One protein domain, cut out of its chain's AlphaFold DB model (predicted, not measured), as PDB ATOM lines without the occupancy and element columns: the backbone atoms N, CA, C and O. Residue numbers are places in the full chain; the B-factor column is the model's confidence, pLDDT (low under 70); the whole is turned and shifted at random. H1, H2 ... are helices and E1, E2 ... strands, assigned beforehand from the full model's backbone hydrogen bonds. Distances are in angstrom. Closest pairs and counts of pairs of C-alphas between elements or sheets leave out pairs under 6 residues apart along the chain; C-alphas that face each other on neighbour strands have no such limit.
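What this domain is: This is residues 40 to 174 of the 174 residues of the protein "Innexin" of Gongylonema pulchrum (UniProt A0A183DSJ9). A two-stranded antiparallel hairpin, E1 and E2, prolongs a rod in which two long helices, H1 and H3, run side by side in opposite ways; short H2 packs on H3. The 135 printed residues are mixed in class, in the order H1, H2, E1, E2, H3. The whole is extended, radius of gyration of the C-alphas 25.1 A, spanning 91 by 33 by 19 A.

How they stand to each other: Start at the hairpin of E1, residues 114 to 123, and E2, residues 126 to 135: N 117 and O 132, 2.9 A apart, are within hydrogen-bond range. H3, residues 137 to 172, touches H1, residues 54 to 84, at a shallow tilt of 12 degrees; the closest C-alphas, Val 70 and Thr 157, are 7.1 A apart. H2, residues 91 to 100, touches H3 at residues 147 to 151 alone; the closest C-alphas, Gly 92 and Val 147, are 5.9 A apart. Every O i to N i+4 pair is within hydrogen-bond range in H2, 26 of 27 in H1 and 31 of 32 in H3.

Where its parts are: Find C-alpha 54 at (145.158, 154.475, 178.216), where H1 begins its 45.4 A; H3 runs 52.8 A to C-alpha 172 at (156.873, 150.510, 181.715).

The domain as a whole: The printed part has no cut. The link H2 to E1 is long. Residues 40 to 57, among others, are under pLDDT 70.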
ATOM      1  N   HIS A  40     152.681 143.233 183.721       53.28
ATOM      2  CA  HIS A  40     152.744 142.267 182.632       53.28
ATOM      3  C   HIS A  40     154.185 141.751 182.503       53.28
ATOM      4  O   HIS A  40     155.046 142.399 181.909       53.28
ATOM      5  N   TYR A  41     154.457 140.566 183.063       44.50
ATOM      6  CA  TYR A  41     155.698 139.825 182.822       44.50
ATOM      7  C   TYR A  41     155.802 139.512 181.327       44.50
ATOM      8  O   TYR A  41     155.123 138.622 180.811       44.50
ATOM      9  N   ARG A  42     156.640 140.259 180.607       46.94
ATOM     10  CA  ARG A  42     156.897 139.995 179.192       46.94
ATOM     11  C   ARG A  42     158.388 140.051 178.899       46.94
ATOM     12  O   ARG A  42     159.002 141.107 178.807       46.94
ATOM     13  N   ASN A  43     158.946 138.855 178.763       43.25
ATOM     14  CA  ASN A  43     160.299 138.597 178.301       43.25
ATOM     15  C   ASN A  43     160.400 139.031 176.827       43.25
ATOM     16  O   ASN A  43     159.765 138.431 175.960       43.25
ATOM     17  N   GLY A  44     161.155 140.087 176.533       42.72
ATOM     18  CA  GLY A  44     161.337 140.551 175.161       42.72
ATOM     19  C   GLY A  44     162.308 141.718 175.065       42.72
ATOM     20  O   GLY A  44     161.991 142.835 175.451       42.72
ATOM     21  N   PHE A  45     163.477 141.457 174.486       44.59
ATOM     22  CA  PHE A  45     164.571 142.396 174.202       44.59
ATOM     23  C   PHE A  45     164.184 143.559 173.252       44.59
ATOM     24  O   PHE A  45     165.000 144.430 172.966       44.59
ATOM     25  N   LEU A  46     162.929 143.619 172.787       46.72
ATOM     26  CA  LEU A  46     162.397 144.675 171.926       46.72
ATOM     27  C   LEU A  46     161.175 145.340 172.585       46.72
ATOM     28  O   LEU A  46     160.107 144.745 172.687       46.72
ATOM     29  N   CYS A  47     161.324 146.608 172.976       50.56
ATOM     30  CA  CYS A  47     160.289 147.491 173.548       50.56
ATOM     31  C   CYS A  47     159.128 147.852 172.587       50.56
ATOM     32  O   CYS A  47     158.412 148.821 172.823       50.56
ATOM     33  N   PHE A  48     158.918 147.102 171.505       44.00
ATOM     34  CA  PHE A  48     157.801 147.307 170.584       44.00
ATOM     35  C   PHE A  48     156.659 146.356 170.944       44.00
ATOM     36  O   PHE A  48     156.498 145.308 170.329       44.00
ATOM     37  N   ASN A  49     155.857 146.711 171.948       43.72
ATOM     38  CA  ASN A  49     154.559 146.070 172.154       43.72
ATOM     39  C   ASN A  49     153.443 147.117 172.110       43.72
ATOM     40  O   ASN A  49     153.354 148.000 172.958       43.72
ATOM     41  N   PHE A  50     152.595 146.989 171.090       45.25
ATOM     42  CA  PHE A  50     151.397 147.786 170.837       45.25
ATOM     43  C   PHE A  50     150.248 147.230 171.704       45.25
ATOM     44  O   PHE A  50     149.568 146.285 171.313       45.25
ATOM     45  N   GLY A  51     150.077 147.741 172.925       46.44
ATOM     46  CA  GLY A  51     148.941 147.399 173.799       46.44
ATOM     47  C   GLY A  51     147.868 148.491 173.791       46.44
ATOM     48  O   GLY A  51     148.211 149.664 173.765       46.44
ATOM     49  N   TYR A  52     146.579 148.148 173.826       47.81
ATOM     50  CA  TYR A  52     145.440 149.089 173.860       47.81
ATOM     51  C   TYR A  52     145.051 149.449 175.314       47.81
ATOM     52  O   TYR A  52     143.998 149.065 175.805       47.81
ATOM     53  N   SER A  53     145.921 150.157 176.038       56.47
ATOM     54  CA  SER A  53     145.612 150.735 177.364       56.47
ATOM     55  C   SER A  53     145.781 152.256 177.323       56.47
ATOM     56  O   SER A  53     146.548 152.773 176.513       56.47
ATOM     57  N   ILE A  54     145.091 153.004 178.185       55.06
ATOM     58  CA  ILE A  54     145.158 154.475 178.216       55.06
ATOM     59  C   ILE A  54     146.581 154.982 178.556       55.06
ATOM     60  O   ILE A  54     147.004 156.025 178.058       55.06
ATOM     61  N   GLY A  55     147.384 154.186 179.281       60.50
ATOM     62  CA  GLY A  55     148.827 154.419 179.472       60.50
ATOM     63  C   GLY A  55     149.667 154.181 178.207       60.50
ATOM     64  O   GLY A  55     150.704 154.816 177.997       60.50
ATOM     65  N   SER A  56     149.184 153.326 177.306       64.56
ATOM     66  CA  SER A  56     149.783 153.107 175.987       64.56
ATOM     67  C   SER A  56     149.572 154.297 175.047       64.56
ATOM     68  O   SER A  56     150.454 154.638 174.267       64.56
ATOM     69  N   TYR A  57     148.445 155.012 175.154       67.56
ATOM     70  CA  TYR A  57     148.208 156.207 174.335       67.56
ATOM     71  C   TYR A  57     149.226 157.320 174.631       67.56
ATOM     72  O   TYR A  57     149.818 157.888 173.712       67.56
ATOM     73  N   VAL A  58     149.492 157.594 175.912       70.44
ATOM     74  CA  VAL A  58     150.475 158.612 176.325       70.44
ATOM     75  C   VAL A  58     151.895 158.215 175.913       70.44
ATOM     76  O   VAL A  58     152.662 159.055 175.442       70.44
ATOM     77  N   THR A  59     152.250 156.932 176.033       71.12
ATOM     78  CA  THR A  59     153.563 156.429 175.596       71.12
ATOM     79  C   THR A  59     153.711 156.436 174.071       71.12
ATOM     80  O   THR A  59     154.765 156.837 173.580       71.12
ATOM     81  N   MET A  60     152.664 156.117 173.307       69.88
ATOM     82  CA  MET A  60     152.646 156.252 171.844       69.88
ATOM     83  C   MET A  60     152.804 157.703 171.396       69.88
ATOM     84  O   MET A  60     153.598 157.985 170.502       69.88
ATOM     85  N   LEU A  61     152.104 158.637 172.042       77.25
ATOM     86  CA  LEU A  61     152.224 160.063 171.746       77.25
ATOM     87  C   LEU A  61     153.640 160.582 172.056       77.25
ATOM     88  O   LEU A  61     154.213 161.331 171.266       77.25
ATOM     89  N   TYR A  62     154.247 160.124 173.155       75.19
ATOM     90  CA  TYR A  62     155.642 160.419 173.491       75.19
ATOM     91  C   TYR A  62     156.633 159.872 172.448       75.19
ATOM     92  O   TYR A  62     157.526 160.600 172.009       75.19
ATOM     93  N   LEU A  63     156.465 158.615 172.021       74.56
ATOM     94  CA  LEU A  63     157.288 158.001 170.973       74.56
ATOM     95  C   LEU A  63     157.127 158.719 169.630       74.56
ATOM     96  O   LEU A  63     158.119 158.965 168.949       74.56
ATOM     97  N   LEU A  64     155.904 159.114 169.274       82.44
ATOM     98  CA  LEU A  64     155.616 159.871 168.060       82.44
ATOM     99  C   LEU A  64     156.321 161.229 168.076       82.44
ATOM    100  O   LEU A  64     157.004 161.571 167.116       82.44
ATOM    101  N   ILE A  65     156.232 161.976 169.178       83.50
ATOM    102  CA  ILE A  65     156.940 163.256 169.331       83.50
ATOM    103  C   ILE A  65     158.451 163.057 169.184       83.50
ATOM    104  O   ILE A  65     159.110 163.823 168.482       83.50
ATOM    105  N   LYS A  66     159.013 162.011 169.802       80.25
ATOM    106  CA  LYS A  66     160.435 161.669 169.658       80.25
ATOM    107  C   LYS A  66     160.809 161.351 168.209       80.25
ATOM    108  O   LYS A  66     161.819 161.857 167.727       80.25
ATOM    109  N   LEU A  67     159.971 160.608 167.492       82.00
ATOM    110  CA  LEU A  67     160.161 160.308 166.072       82.00
ATOM    111  C   LEU A  67     160.119 161.591 165.220       82.00
ATOM    112  O   LEU A  67     160.977 161.786 164.363       82.00
ATOM    113  N   LEU A  68     159.201 162.516 165.513       85.31
ATOM    114  CA  LEU A  68     159.139 163.834 164.867       85.31
ATOM    115  C   LEU A  68     160.399 164.677 165.125       85.31
ATOM    116  O   LEU A  68     160.834 165.408 164.235       85.31
ATOM    117  N   TYR A  69     161.009 164.579 166.309       83.06
ATOM    118  CA  TYR A  69     162.294 165.228 166.583       83.06
ATOM    119  C   TYR A  69     163.425 164.642 165.735       83.06
ATOM    120  O   TYR A  69     164.197 165.403 165.154       83.06
ATOM    121  N   VAL A  70     163.499 163.314 165.614       81.38
ATOM    122  CA  VAL A  70     164.484 162.650 164.744       81.38
ATOM    123  C   VAL A  70     164.272 163.057 163.284       81.38
ATOM    124  O   VAL A  70     165.225 163.438 162.608       81.38
ATOM    125  N   ALA A  71     163.023 163.070 162.812       85.00
ATOM    126  CA  ALA A  71     162.682 163.519 161.464       85.00
ATOM    127  C   ALA A  71     163.078 164.988 161.216       85.00
ATOM    128  O   ALA A  71     163.599 165.306 160.150       85.00
ATOM    129  N   ASN A  72     162.901 165.873 162.203       87.31
ATOM    130  CA  ASN A  72     163.350 167.267 162.122       87.31
ATOM    131  C   ASN A  72     164.866 167.378 161.927       87.31
ATOM    132  O   ASN A  72     165.322 168.121 161.061       87.31
ATOM    133  N   VAL A  73     165.646 166.623 162.705       82.31
ATOM    134  CA  VAL A  73     167.110 166.624 162.590       82.31
ATOM    135  C   VAL A  73     167.551 166.056 161.239       82.31
ATOM    136  O   VAL A  73     168.438 166.620 160.601       82.31
ATOM    137  N   LEU A  74     166.897 165.000 160.744       81.69
ATOM    138  CA  LEU A  74     167.143 164.475 159.397       81.69
ATOM    139  C   LEU A  74     166.807 165.500 158.307       81.69
ATOM    140  O   LEU A  74     167.566 165.638 157.352       81.69
ATOM    141  N   GLY A  75     165.718 166.256 158.457       84.88
ATOM    142  CA  GLY A  75     165.367 167.346 157.546       84.88
ATOM    143  C   GLY A  75     166.421 168.456 157.534       84.88
ATOM    144  O   GLY A  75     166.860 168.879 156.466       84.88
ATOM    145  N   GLN A  76     166.892 168.878 158.709       82.44
ATOM    146  CA  GLN A  76     167.984 169.851 158.832       82.44
ATOM    147  C   GLN A  76     169.280 169.336 158.190       82.44
ATOM    148  O   GLN A  76     169.971 170.089 157.502       82.44
ATOM    149  N   LEU A  77     169.573 168.041 158.343       78.38
ATOM    150  CA  LEU A  77     170.710 167.385 157.704       78.38
ATOM    151  C   LEU A  77     170.561 167.320 156.175       78.38
ATOM    152  O   LEU A  77     171.532 167.557 155.467       78.38
ATOM    153  N   MET A  78     169.362 167.051 155.650       79.56
ATOM    154  CA  MET A  78     169.098 167.044 154.206       79.56
ATOM    155  C   MET A  78     169.231 168.434 153.584       79.56
ATOM    156  O   MET A  78     169.844 168.565 152.528       79.56
ATOM    157  N   VAL A  79     168.695 169.476 154.230       82.75
ATOM    158  CA  VAL A  79     168.842 170.866 153.762       82.75
ATOM    159  C   VAL A  79     170.316 171.258 153.729       82.75
ATOM    160  O   VAL A  79     170.771 171.843 152.749       82.75
ATOM    161  N   LEU A  80     171.073 170.878 154.761       76.19
ATOM    162  CA  LEU A  80     172.514 171.081 154.802       76.19
ATOM    163  C   LEU A  80     173.229 170.327 153.672       76.19
ATOM    164  O   LEU A  80     174.062 170.903 152.981       76.19
ATOM    165  N   ASN A  81     172.875 169.061 153.452       75.38
ATOM    166  CA  ASN A  81     173.459 168.229 152.406       75.38
ATOM    167  C   ASN A  81     173.184 168.790 150.999       75.38
ATOM    168  O   ASN A  81     174.069 168.793 150.149       75.38
ATOM    169  N   ASN A  82     171.982 169.332 150.779       77.19
ATOM    170  CA  ASN A  82     171.609 169.999 149.534       77.19
ATOM    171  C   ASN A  82     172.332 171.344 149.352       77.19
ATOM    172  O   ASN A  82     172.746 171.669 148.246       77.19
ATOM    173  N   PHE A  83     172.528 172.115 150.429       76.62
ATOM    174  CA  PHE A  83     173.315 173.353 150.388       76.62
ATOM    175  C   PHE A  83     174.793 173.086 150.068       76.62
ATOM    176  O   PHE A  83     175.430 173.880 149.381       76.62
ATOM    177  N   LEU A  84     175.326 171.960 150.548       70.75
ATOM    178  CA  LEU A  84     176.689 171.518 150.272       70.75
ATOM    179  C   LEU A  84     176.831 170.788 148.926       70.75
ATOM    180  O   LEU A  84     177.944 170.670 148.435       70.75
ATOM    181  N   GLY A  85     175.746 170.302 148.318       67.00
ATOM    182  CA  GLY A  85     175.802 169.547 147.061       67.00
ATOM    183  C   GLY A  85     176.493 168.183 147.188       67.00
ATOM    184  O   GLY A  85     177.115 167.718 146.238       67.00
ATOM    185  N   ILE A  86     176.427 167.554 148.365       66.00
ATOM    186  CA  ILE A  86     177.110 166.287 148.659       66.00
ATOM    187  C   ILE A  86     176.109 165.131 148.555       66.00
ATOM    188  O   ILE A  86     174.977 165.222 149.015       66.00
ATOM    189  N   GLU A  87     176.499 164.009 147.953       63.62
ATOM    190  CA  GLU A  87     175.575 162.886 147.711       63.62
ATOM    191  C   GLU A  87     175.406 161.943 148.922       63.62
ATOM    192  O   GLU A  87     174.566 161.042 148.911       63.62
ATOM    193  N   HIS A  88     176.178 162.128 149.997       63.69
ATOM    194  CA  HIS A  88     176.247 161.181 151.114       63.69
ATOM    195  C   HIS A  88     175.863 161.806 152.467       63.69
ATOM    196  O   HIS A  88     176.598 162.610 153.028       63.69
ATOM    197  N   SER A  89     174.766 161.327 153.067       62.84
ATOM    198  CA  SER A  89     174.274 161.743 154.400       62.84
ATOM    199  C   SER A  89     175.283 161.519 155.552       62.84
ATOM    200  O   SER A  89     175.313 162.266 156.530       62.84
ATOM    201  N   LEU A  90     176.178 160.529 155.418       66.94
ATOM    202  CA  LEU A  90     177.238 160.210 156.393       66.94
ATOM    203  C   LEU A  90     178.560 160.957 156.133       66.94
ATOM    204  O   LEU A  90     179.602 160.599 156.686       66.94
ATOM    205  N   TRP A  91     178.535 162.003 155.304       70.44
ATOM    206  CA  TRP A  91     179.711 162.812 154.982       70.44
ATOM    207  C   TRP A  91     180.412 163.393 156.220       70.44
ATOM    208  O   TRP A  91     181.640 163.460 156.242       70.44
ATOM    209  N   GLY A  92     179.669 163.737 157.279       70.50
ATOM    210  CA  GLY A  92     180.243 164.301 158.505       70.50
ATOM    211  C   GLY A  92     181.269 163.386 159.187       70.50
ATOM    212  O   GLY A  92     182.319 163.860 159.616       70.50
ATOM    213  N   PHE A  93     181.025 162.069 159.219       68.88
ATOM    214  CA  PHE A  93     181.948 161.110 159.840       68.88
ATOM    215  C   PHE A  93     183.226 160.922 159.012       68.88
ATOM    216  O   PHE A  93     184.327 160.919 159.557       68.88
ATOM    217  N   LYS A  94     183.081 160.824 157.684       71.06
ATOM    218  CA  LYS A  94     184.211 160.713 156.751       71.06
ATOM    219  C   LYS A  94     185.094 161.964 156.792       71.06
ATOM    220  O   LYS A  94     186.306 161.861 156.927       71.06
ATOM    221  N   THR A  95     184.469 163.138 156.805       69.31
ATOM    222  CA  THR A  95     185.151 164.438 156.883       69.31
ATOM    223  C   THR A  95     185.920 164.629 158.178       69.31
ATOM    224  O   THR A  95     187.030 165.158 158.160       69.31
ATOM    225  N   LEU A  96     185.360 164.182 159.304       70.00
ATOM    226  CA  LEU A  96     186.044 164.222 160.591       70.00
ATOM    227  C   LEU A  96     187.292 163.329 160.588       70.00
ATOM    228  O   LEU A  96     188.333 163.736 161.097       70.00
ATOM    229  N   LEU A  97     187.185 162.133 160.004       71.38
ATOM    230  CA  LEU A  97     188.274 161.161 159.946       71.38
ATOM    231  C   LEU A  97     189.416 161.638 159.036       71.38
ATOM    232  O   LEU A  97     190.581 161.565 159.420       71.38
ATOM    233  N   ASP A  98     189.079 162.203 157.876       69.56
ATOM    234  CA  ASP A  98     190.052 162.772 156.938       69.56
ATOM    235  C   ASP A  98     190.746 164.012 157.533       69.56
ATOM    236  O   ASP A  98     191.964 164.166 157.407       69.56
ATOM    237  N   LEU A  99     190.007 164.849 158.277       69.50
ATOM    238  CA  LEU A  99     190.564 166.007 158.981       69.50
ATOM    239  C   LEU A  99     191.480 165.604 160.148       69.50
ATOM    240  O   LEU A  99     192.518 166.231 160.349       69.50
ATOM    241  N   TRP A 100     191.114 164.566 160.908       73.12
ATOM    242  CA  TRP A 100     191.937 164.033 162.000       73.12
ATOM    243  C   TRP A 100     193.255 163.446 161.487       73.12
ATOM    244  O   TRP A 100     194.300 163.624 162.108       73.12
ATOM    245  N   ASN A 101     193.216 162.800 160.321       77.06
ATOM    246  CA  ASN A 101     194.396 162.240 159.665       77.06
ATOM    247  C   ASN A 101     195.238 163.290 158.918       77.06
ATOM    248  O   ASN A 101     196.246 162.936 158.311       77.06
ATOM    249  N   GLY A 102     194.853 164.571 158.954       65.50
ATOM    250  CA  GLY A 102     195.597 165.654 158.310       65.50
ATOM    251  C   GLY A 102     195.556 165.620 156.779       65.50
ATOM    252  O   GLY A 102     196.344 166.312 156.139       65.50
ATOM    253  N   HIS A 103     194.647 164.845 156.182       64.12
ATOM    254  CA  HIS A 103     194.437 164.866 154.741       64.12
ATOM    255  C   HIS A 103     193.653 166.132 154.374       64.12
ATOM    256  O   HIS A 103     192.458 166.256 154.647       64.12
ATOM    257  N   GLU A 104     194.342 167.110 153.777       56.34
ATOM    258  CA  GLU A 104     193.693 168.309 153.249       56.34
ATOM    259  C   GLU A 104     192.768 167.951 152.079       56.34
ATOM    260  O   GLU A 104     193.111 167.175 151.187       56.34
ATOM    261  N   TRP A 105     191.578 168.549 152.106       53.78
ATOM    262  CA  TRP A 105     190.483 168.438 151.144       53.78
ATOM    263  C   TRP A 105     190.855 168.961 149.740       53.78
ATOM    264  O   TRP A 105     190.288 169.944 149.268       53.78
ATOM    265  N   LEU A 106     191.815 168.334 149.059       50.97
ATOM    266  CA  LEU A 106     192.287 168.762 147.735       50.97
ATOM    267  C   LEU A 106     191.526 168.111 146.565       50.97
ATOM    268  O   LEU A 106     191.553 168.647 145.464       50.97
ATOM    269  N   GLU A 107     190.781 167.026 146.803       47.28
ATOM    270  CA  GLU A 107     190.166 166.212 145.732       47.28
ATOM    271  C   GLU A 107     188.632 166.350 145.612       47.28
ATOM    272  O   GLU A 107     188.077 166.108 144.547       47.28
ATOM    273  N   SER A 108     187.910 166.777 146.660       53.72
ATOM    274  CA  SER A 108     186.431 166.777 146.615       53.72
ATOM    275  C   SER A 108     185.805 167.967 145.877       53.72
ATOM    276  O   SER A 108     184.629 167.897 145.545       53.72
ATOM    277  N   GLY A 109     186.528 169.065 145.622       53.06
ATOM    278  CA  GLY A 109     186.077 170.159 144.735       53.06
ATOM    279  C   GLY A 109     184.811 170.944 145.136       53.06
ATOM    280  O   GLY A 109     184.530 171.973 144.529       53.06
ATOM    281  N   VAL A 110     184.073 170.522 146.167       55.84
ATOM    282  CA  VAL A 110     182.811 171.143 146.612       55.84
ATOM    283  C   VAL A 110     183.018 172.590 147.069       55.84
ATOM    284  O   VAL A 110     182.158 173.447 146.882       55.84
ATOM    285  N   PHE A 111     184.194 172.881 147.629       53.00
ATOM    286  CA  PHE A 111     184.498 174.157 148.256       53.00
ATOM    287  C   PHE A 111     185.937 174.613 147.952       53.00
ATOM    288  O   PHE A 111     186.839 174.401 148.763       53.00
ATOM    289  N   PRO A 112     186.187 175.284 146.811       59.81
ATOM    290  CA  PRO A 112     187.514 175.801 146.503       59.81
ATOM    291  C   PRO A 112     187.899 176.899 147.507       59.81
ATOM    292  O   PRO A 112     187.252 177.946 147.599       59.81
ATOM    293  N   ARG A 113     188.966 176.663 148.281       68.56
ATOM    294  CA  ARG A 113     189.572 177.669 149.179       68.56
ATOM    295  C   ARG A 113     190.219 178.810 148.380       68.56
ATOM    296  O   ARG A 113     190.348 179.926 148.883       68.56
ATOM    297  N   VAL A 114     190.591 178.528 147.132       68.88
ATOM    298  CA  VAL A 114     191.253 179.441 146.203       68.88
ATOM    299  C   VAL A 114     190.513 179.414 144.866       68.88
ATOM    300  O   VAL A 114     190.338 178.345 144.287       68.88
ATOM    301  N   THR A 115     190.089 180.576 144.370       77.44
ATOM    302  CA  THR A 115     189.418 180.729 143.069       77.44
ATOM    303  C   THR A 115     190.141 181.763 142.205       77.44
ATOM    304  O   THR A 115     190.744 182.702 142.721       77.44
ATOM    305  N   MET A 116     190.098 181.596 140.881       81.12
ATOM    306  CA  MET A 116     190.588 182.609 139.940       81.12
ATOM    307  C   MET A 116     189.449 183.576 139.614       81.12
ATOM    308  O   MET A 116     188.377 183.145 139.189       81.12
ATOM    309  N   CYS A 117     189.666 184.872 139.835       83.19
ATOM    310  CA  CYS A 117     188.696 185.910 139.505       83.19
ATOM    311  C   CYS A 117     189.191 186.742 138.320       83.19
ATOM    312  O   CYS A 117     190.277 187.329 138.371       83.19
ATOM    313  N   ASP A 118     188.376 186.795 137.266       87.44
ATOM    314  CA  ASP A 118     188.681 187.524 136.039       87.44
ATOM    315  C   ASP A 118     188.020 188.904 136.042       87.44
ATOM    316  O   ASP A 118     186.793 189.032 136.021       87.44
ATOM    317  N   PHE A 119     188.833 189.955 135.966       83.94
ATOM    318  CA  PHE A 119     188.363 191.331 135.840       83.94
ATOM    319  C   PHE A 119     188.669 191.880 134.445       83.94
ATOM    320  O   PHE A 119     189.776 191.751 133.918       83.94
ATOM    321  N   LYS A 120     187.671 192.524 133.829       81.19
ATOM    322  CA  LYS A 120     187.805 193.184 132.523       81.19
ATOM    323  C   LYS A 120     187.960 194.685 132.741       81.19
ATOM    324  O   LYS A 120     186.989 195.353 133.088       81.19
ATOM    325  N   VAL A 121     189.155 195.224 132.515       79.75
ATOM    326  CA  VAL A 121     189.424 196.666 132.634       79.75
ATOM    327  C   VAL A 121     189.444 197.285 131.238       79.75
ATOM    328  O   VAL A 121     190.129 196.796 130.339       79.75
ATOM    329  N   ARG A 122     188.676 198.362 131.041       76.62
ATOM    330  CA  ARG A 122     188.643 199.113 129.776       76.62
ATOM    331  C   ARG A 122     189.657 200.257 129.831       76.62
ATOM    332  O   ARG A 122     189.516 201.152 130.658       76.62
ATOM    333  N   ARG A 123     190.649 200.254 128.939       69.62
ATOM    334  CA  ARG A 123     191.466 201.436 128.599       69.62
ATOM    335  C   ARG A 123     191.204 201.790 127.131       69.62
ATOM    336  O   ARG A 123     190.766 200.918 126.391       69.62
ATOM    337  N   LEU A 124     191.377 203.063 126.741       68.31
ATOM    338  CA  LEU A 124     191.023 203.609 125.413       68.31
ATOM    339  C   LEU A 124     191.180 202.567 124.281       68.31
ATOM    340  O   LEU A 124     192.281 202.094 124.018       68.31
ATOM    341  N   ALA A 125     190.053 202.214 123.657       68.19
ATOM    342  CA  ALA A 125     189.900 201.274 122.540       68.19
ATOM    343  C   ALA A 125     190.261 199.781 122.756       68.19
ATOM    344  O   ALA A 125     190.047 199.005 121.827       68.19
ATOM    345  N   ASN A 126     190.715 199.327 123.937       75.62
ATOM    346  CA  ASN A 126     191.039 197.906 124.157       75.62
ATOM    347  C   ASN A 126     190.583 197.358 125.530       75.62
ATOM    348  O   ASN A 126     190.733 197.999 126.574       75.62
ATOM    349  N   ILE A 127     189.999 196.153 125.535       81.19
ATOM    350  CA  ILE A 127     189.511 195.466 126.744       81.19
ATOM    351  C   ILE A 127     190.558 194.433 127.158       81.19
ATOM    352  O   ILE A 127     190.667 193.380 126.533       81.19
ATOM    353  N   HIS A 128     191.280 194.698 128.245       76.75
ATOM    354  CA  HIS A 128     192.249 193.750 128.798       76.75
ATOM    355  C   HIS A 128     191.626 192.952 129.949       76.75
ATOM    356  O   HIS A 128     190.916 193.506 130.795       76.75
ATOM    357  N   ARG A 129     191.868 191.636 129.957       83.31
ATOM    358  CA  ARG A 129     191.418 190.717 131.010       83.31
ATOM    359  C   ARG A 129     192.589 190.415 131.938       83.31
ATOM    360  O   ARG A 129     193.651 190.041 131.451       83.31
ATOM    361  N   TYR A 130     192.378 190.574 133.238       84.62
ATOM    362  CA  TYR A 130     193.335 190.213 134.281       84.62
ATOM    363  C   TYR A 130     192.724 189.126 135.158       84.62
ATOM    364  O   TYR A 130     191.590 189.283 135.608       84.62
ATOM    365  N   SER A 131     193.481 188.060 135.407       87.06
ATOM    366  CA  SER A 131     193.121 186.975 136.320       87.06
ATOM    367  C   SER A 131     193.907 187.130 137.621       87.06
ATOM    368  O   SER A 131     195.138 187.197 137.585       87.06
ATOM    369  N   VAL A 132     193.222 187.182 138.761       86.50
ATOM    370  CA  VAL A 132     193.857 187.226 140.087       86.50
ATOM    371  C   VAL A 132     193.407 186.053 140.945       86.50
ATOM    372  O   VAL A 132     192.285 185.564 140.818       86.50
ATOM    373  N   GLN A 133     194.286 185.617 141.841       83.94
ATOM    374  CA  GLN A 133     193.981 184.574 142.808       83.94
ATOM    375  C   GLN A 133     193.221 185.179 143.997       83.94
ATOM    376  O   GLN A 133     193.749 186.025 144.717       83.94
ATOM    377  N   CYS A 134     191.985 184.736 144.214       80.56
ATOM    378  CA  CYS A 134     191.161 185.111 145.357       80.56
ATOM    379  C   CYS A 134     191.107 183.961 146.366       80.56
ATOM    380  O   CYS A 134     190.942 182.799 146.000       80.56
ATOM    381  N   VAL A 135     191.218 184.287 147.654       79.19
ATOM    382  CA  VAL A 135     191.052 183.320 148.745       79.19
ATOM    383  C   VAL A 135     189.664 183.506 149.340       79.19
ATOM    384  O   VAL A 135     189.321 184.592 149.806       79.19
ATOM    385  N   LEU A 136     188.857 182.446 149.332       77.25
ATOM    386  CA  LEU A 136     187.479 182.502 149.806       77.25
ATOM    387  C   LEU A 136     187.405 182.065 151.274       77.25
ATOM    388  O   LEU A 136     187.032 180.939 151.599       77.25
ATOM    389  N   MET A 137     187.772 182.978 152.180       70.31
ATOM    390  CA  MET A 137     187.846 182.699 153.624       70.31
ATOM    391  C   MET A 137     186.520 182.204 154.221       70.31
ATOM    392  O   MET A 137     186.533 181.340 155.095       70.31
ATOM    393  N   ILE A 138     185.378 182.697 153.727       75.88
ATOM    394  CA  ILE A 138     184.044 182.287 154.199       75.88
ATOM    395  C   ILE A 138     183.801 180.782 154.036       75.88
ATOM    396  O   ILE A 138     183.123 180.156 154.846       75.88
ATOM    397  N   ASN A 139     184.412 180.185 153.019       73.81
ATOM    398  CA  ASN A 139     184.224 178.790 152.686       73.81
ATOM    399  C   ASN A 139     184.930 177.854 153.677       73.81
ATOM    400  O   ASN A 139     184.383 176.849 154.126       73.81
ATOM    401  N   MET A 140     186.123 178.264 154.108       74.25
ATOM    402  CA  MET A 140     186.886 177.580 155.150       74.25
ATOM    403  C   MET A 140     186.185 177.653 156.518       74.25
ATOM    404  O   MET A 140     186.268 176.709 157.300       74.25
ATOM    405  N   PHE A 141     185.470 178.744 156.810       73.75
ATOM    406  CA  PHE A 141     184.659 178.858 158.028       73.75
ATOM    407  C   PHE A 141     183.450 177.921 158.003       73.75
ATOM    408  O   PHE A 141     183.202 177.210 158.979       73.75
ATOM    409  N   ASN A 142     182.735 177.885 156.879       75.81
ATOM    410  CA  ASN A 142     181.586 177.007 156.690       75.81
ATOM    411  C   ASN A 142     181.958 175.530 156.877       75.81
ATOM    412  O   ASN A 142     181.273 174.826 157.614       75.81
ATOM    413  N   GLU A 143     183.080 175.082 156.304       73.69
ATOM    414  CA  GLU A 143     183.596 173.714 156.466       73.69
ATOM    415  C   GLU A 143     183.679 173.294 157.947       73.69
ATOM    416  O   GLU A 143     183.197 172.228 158.330       73.69
ATOM    417  N   LYS A 144     184.240 174.148 158.812       76.12
ATOM    418  CA  LYS A 144     184.415 173.825 160.238       76.12
ATOM    419  C   LYS A 144     183.113 173.914 161.025       76.12
ATOM    420  O   LYS A 144     182.849 173.055 161.864       76.12
ATOM    421  N   ILE A 145     182.282 174.916 160.741       81.12
ATOM    422  CA  ILE A 145     180.994 175.105 161.419       81.12
ATOM    423  C   ILE A 145     180.059 173.925 161.133       81.12
ATOM    424  O   ILE A 145     179.437 173.404 162.058       81.12
ATOM    425  N   PHE A 146     179.996 173.452 159.887       76.00
ATOM    426  CA  PHE A 146     179.106 172.354 159.519       76.00
ATOM    427  C   PHE A 146     179.510 171.012 160.137       76.00
ATOM    428  O   PHE A 146     178.634 170.270 160.578       76.00
ATOM    429  N   VAL A 147     180.811 170.730 160.270       76.19
ATOM    430  CA  VAL A 147     181.294 169.533 160.984       76.19
ATOM    431  C   VAL A 147     180.940 169.594 162.475       76.19
ATOM    432  O   VAL A 147     180.472 168.604 163.039       76.19
ATOM    433  N   ILE A 148     181.097 170.762 163.110       81.50
ATOM    434  CA  ILE A 148     180.736 170.955 164.523       81.50
ATOM    435  C   ILE A 148     179.228 170.764 164.724       81.50
ATOM    436  O   ILE A 148     178.822 170.028 165.622       81.50
ATOM    437  N   ILE A 149     178.393 171.378 163.880       80.75
ATOM    438  CA  ILE A 149     176.929 171.250 163.955       80.75
ATOM    439  C   ILE A 149     176.499 169.788 163.779       80.75
ATOM    440  O   ILE A 149     175.683 169.299 164.562       80.75
ATOM    441  N   TRP A 150     177.079 169.074 162.810       78.31
ATOM    442  CA  TRP A 150     176.774 167.664 162.556       78.31
ATOM    443  C   TRP A 150     177.051 166.787 163.784       78.31
ATOM    444  O   TRP A 150     176.202 165.994 164.195       78.31
ATOM    445  N   PHE A 151     178.206 166.978 164.429       79.56
ATOM    446  CA  PHE A 151     178.574 166.217 165.622       79.56
ATOM    447  C   PHE A 151     177.703 166.575 166.835       79.56
ATOM    448  O   PHE A 151     177.250 165.690 167.560       79.56
ATOM    449  N   VAL A 152     177.411 167.864 167.038       82.62
ATOM    450  CA  VAL A 152     176.563 168.334 168.143       82.62
ATOM    451  C   VAL A 152     175.135 167.793 168.009       82.62
ATOM    452  O   VAL A 152     174.596 167.267 168.982       82.62
ATOM    453  N   TRP A 153     174.529 167.842 166.820       81.06
ATOM    454  CA  TRP A 153     173.199 167.264 166.592       81.06
ATOM    455  C   TRP A 153     173.182 165.737 166.722       81.06
ATOM    456  O   TRP A 153     172.252 165.192 167.326       81.06
ATOM    457  N   GLY A 154     174.219 165.041 166.245       80.31
ATOM    458  CA  GLY A 154     174.369 163.594 166.439       80.31
ATOM    459  C   GLY A 154     174.461 163.196 167.918       80.31
ATOM    460  O   GLY A 154     173.775 162.280 168.366       80.31
ATOM    461  N   LEU A 155     175.239 163.928 168.721       82.12
ATOM    462  CA  LEU A 155     175.335 163.674 170.160       82.12
ATOM    463  C   LEU A 155     174.036 163.992 170.905       82.12
ATOM    464  O   LEU A 155     173.630 163.226 171.778       82.12
ATOM    465  N   ILE A 156     173.374 165.104 170.572       83.12
ATOM    466  CA  ILE A 156     172.116 165.502 171.215       83.12
ATOM    467  C   ILE A 156     171.025 164.465 170.940       83.12
ATOM    468  O   ILE A 156     170.316 164.082 171.868       83.12
ATOM    469  N   THR A 157     170.884 163.994 169.700       78.06
ATOM    470  CA  THR A 157     169.903 162.947 169.354       78.06
ATOM    471  C   THR A 157     170.207 161.644 170.089       78.06
ATOM    472  O   THR A 157     169.349 161.156 170.822       78.06
ATOM    473  N   PHE A 158     171.459 161.176 170.053       79.19
ATOM    474  CA  PHE A 158     171.884 159.969 170.765       79.19
ATOM    475  C   PHE A 158     171.616 160.036 172.280       79.19
ATOM    476  O   PHE A 158     171.054 159.110 172.868       79.19
ATOM    477  N   GLN A 159     171.955 161.151 172.937       77.12
ATOM    478  CA  GLN A 159     171.674 161.344 174.365       77.12
ATOM    479  C   GLN A 159     170.168 161.375 174.661       77.12
ATOM    480  O   GLN A 159     169.725 160.845 175.684       77.12
ATOM    481  N   ASN A 160     169.377 161.997 173.786       76.38
ATOM    482  CA  ASN A 160     167.928 162.082 173.933       76.38
ATOM    483  C   ASN A 160     167.231 160.733 173.758       76.38
ATOM    484  O   ASN A 160     166.237 160.508 174.454       76.38
ATOM    485  N   ASP A 161     167.739 159.865 172.885       74.38
ATOM    486  CA  ASP A 161     167.216 158.517 172.655       74.38
ATOM    487  C   ASP A 161     167.587 157.567 173.795       74.38
ATOM    488  O   ASP A 161     166.703 156.929 174.366       74.38
ATOM    489  N   VAL A 162     168.850 157.560 174.242       74.50
ATOM    490  CA  VAL A 162     169.280 156.759 175.406       74.50
ATOM    491  C   VAL A 162     168.507 157.162 176.662       74.50
ATOM    492  O   VAL A 162     168.051 156.315 177.436       74.50
ATOM    493  N   ARG A 163     168.316 158.470 176.873       76.31
ATOM    494  CA  ARG A 163     167.527 158.983 177.995       76.31
ATOM    495  C   ARG A 163     166.054 158.592 177.842       76.31
ATOM    496  O   ARG A 163     165.467 158.143 178.823       76.31
ATOM    497  N   ALA A 164     165.478 158.701 176.645       69.00
ATOM    498  CA  ALA A 164     164.095 158.303 176.372       69.00
ATOM    499  C   ALA A 164     163.860 156.805 176.606       69.00
ATOM    500  O   ALA A 164     162.933 156.461 177.332       69.00
ATOM    501  N   GLN A 165     164.725 155.923 176.093       65.62
ATOM    502  CA  GLN A 165     164.670 154.481 176.368       65.62
ATOM    503  C   GLN A 165     164.780 154.188 177.864       65.62
ATOM    504  O   GLN A 165     164.033 153.364 178.379       65.62
ATOM    505  N   LYS A 166     165.653 154.892 178.594       69.75
ATOM    506  CA  LYS A 166     165.788 154.711 180.046       69.75
ATOM    507  C   LYS A 166     164.540 155.156 180.819       69.75
ATOM    508  O   LYS A 166     164.148 154.472 181.762       69.75
ATOM    509  N   TYR A 167     163.912 156.271 180.437       65.62
ATOM    510  CA  TYR A 167     162.641 156.720 181.024       65.62
ATOM    511  C   TYR A 167     161.490 155.773 180.680       65.62
ATOM    512  O   TYR A 167     160.705 155.437 181.561       65.62
ATOM    513  N   LEU A 168     161.423 155.312 179.430       64.69
ATOM    514  CA  LEU A 168     160.416 154.365 178.968       64.69
ATOM    515  C   LEU A 168     160.544 153.025 179.707       64.69
ATOM    516  O   LEU A 168     159.556 152.549 180.250       64.69
ATOM    517  N   CYS A 169     161.758 152.475 179.838       57.97
ATOM    518  CA  CYS A 169     162.012 151.262 180.623       57.97
ATOM    519  C   CYS A 169     161.671 151.434 182.109       57.97
ATOM    520  O   CYS A 169     161.211 150.487 182.733       57.97
ATOM    521  N   ARG A 170     161.884 152.621 182.694       63.12
ATOM    522  CA  ARG A 170     161.537 152.881 184.100       63.12
ATOM    523  C   ARG A 170     160.022 153.007 184.318       63.12
ATOM    524  O   ARG A 170     159.548 152.519 185.329       63.12
ATOM    525  N   ASN A 171     159.285 153.632 183.397       56.38
ATOM    526  CA  ASN A 171     157.828 153.807 183.506       56.38
ATOM    527  C   ASN A 171     157.011 152.595 183.029       56.38
ATOM    528  O   ASN A 171     155.866 152.466 183.432       56.38
ATOM    529  N   LEU A 172     157.550 151.741 182.151       52.00
ATOM    530  CA  LEU A 172     156.873 150.510 181.715       52.00
ATOM    531  C   LEU A 172     157.094 149.326 182.671       52.00
ATOM    532  O   LEU A 172     156.365 148.344 182.577       52.00
ATOM    533  N   PHE A 173     158.112 149.382 183.537       46.16
ATOM    534  CA  PHE A 173     158.487 148.293 184.452       46.16
ATOM    535  C   PHE A 173     158.196 148.609 185.931       46.16
ATOM    536  O   PHE A 173     158.667 147.898 186.817       46.16
ATOM    537  N   GLN A 174     157.457 149.687 186.201       42.75
ATOM    538  CA  GLN A 174     157.026 150.100 187.533       42.75
ATOM    539  C   GLN A 174     155.507 150.198 187.547       42.75
ATOM    540  O   GLN A 174     154.920 149.562 188.440       42.75
TER     541      GLN A 174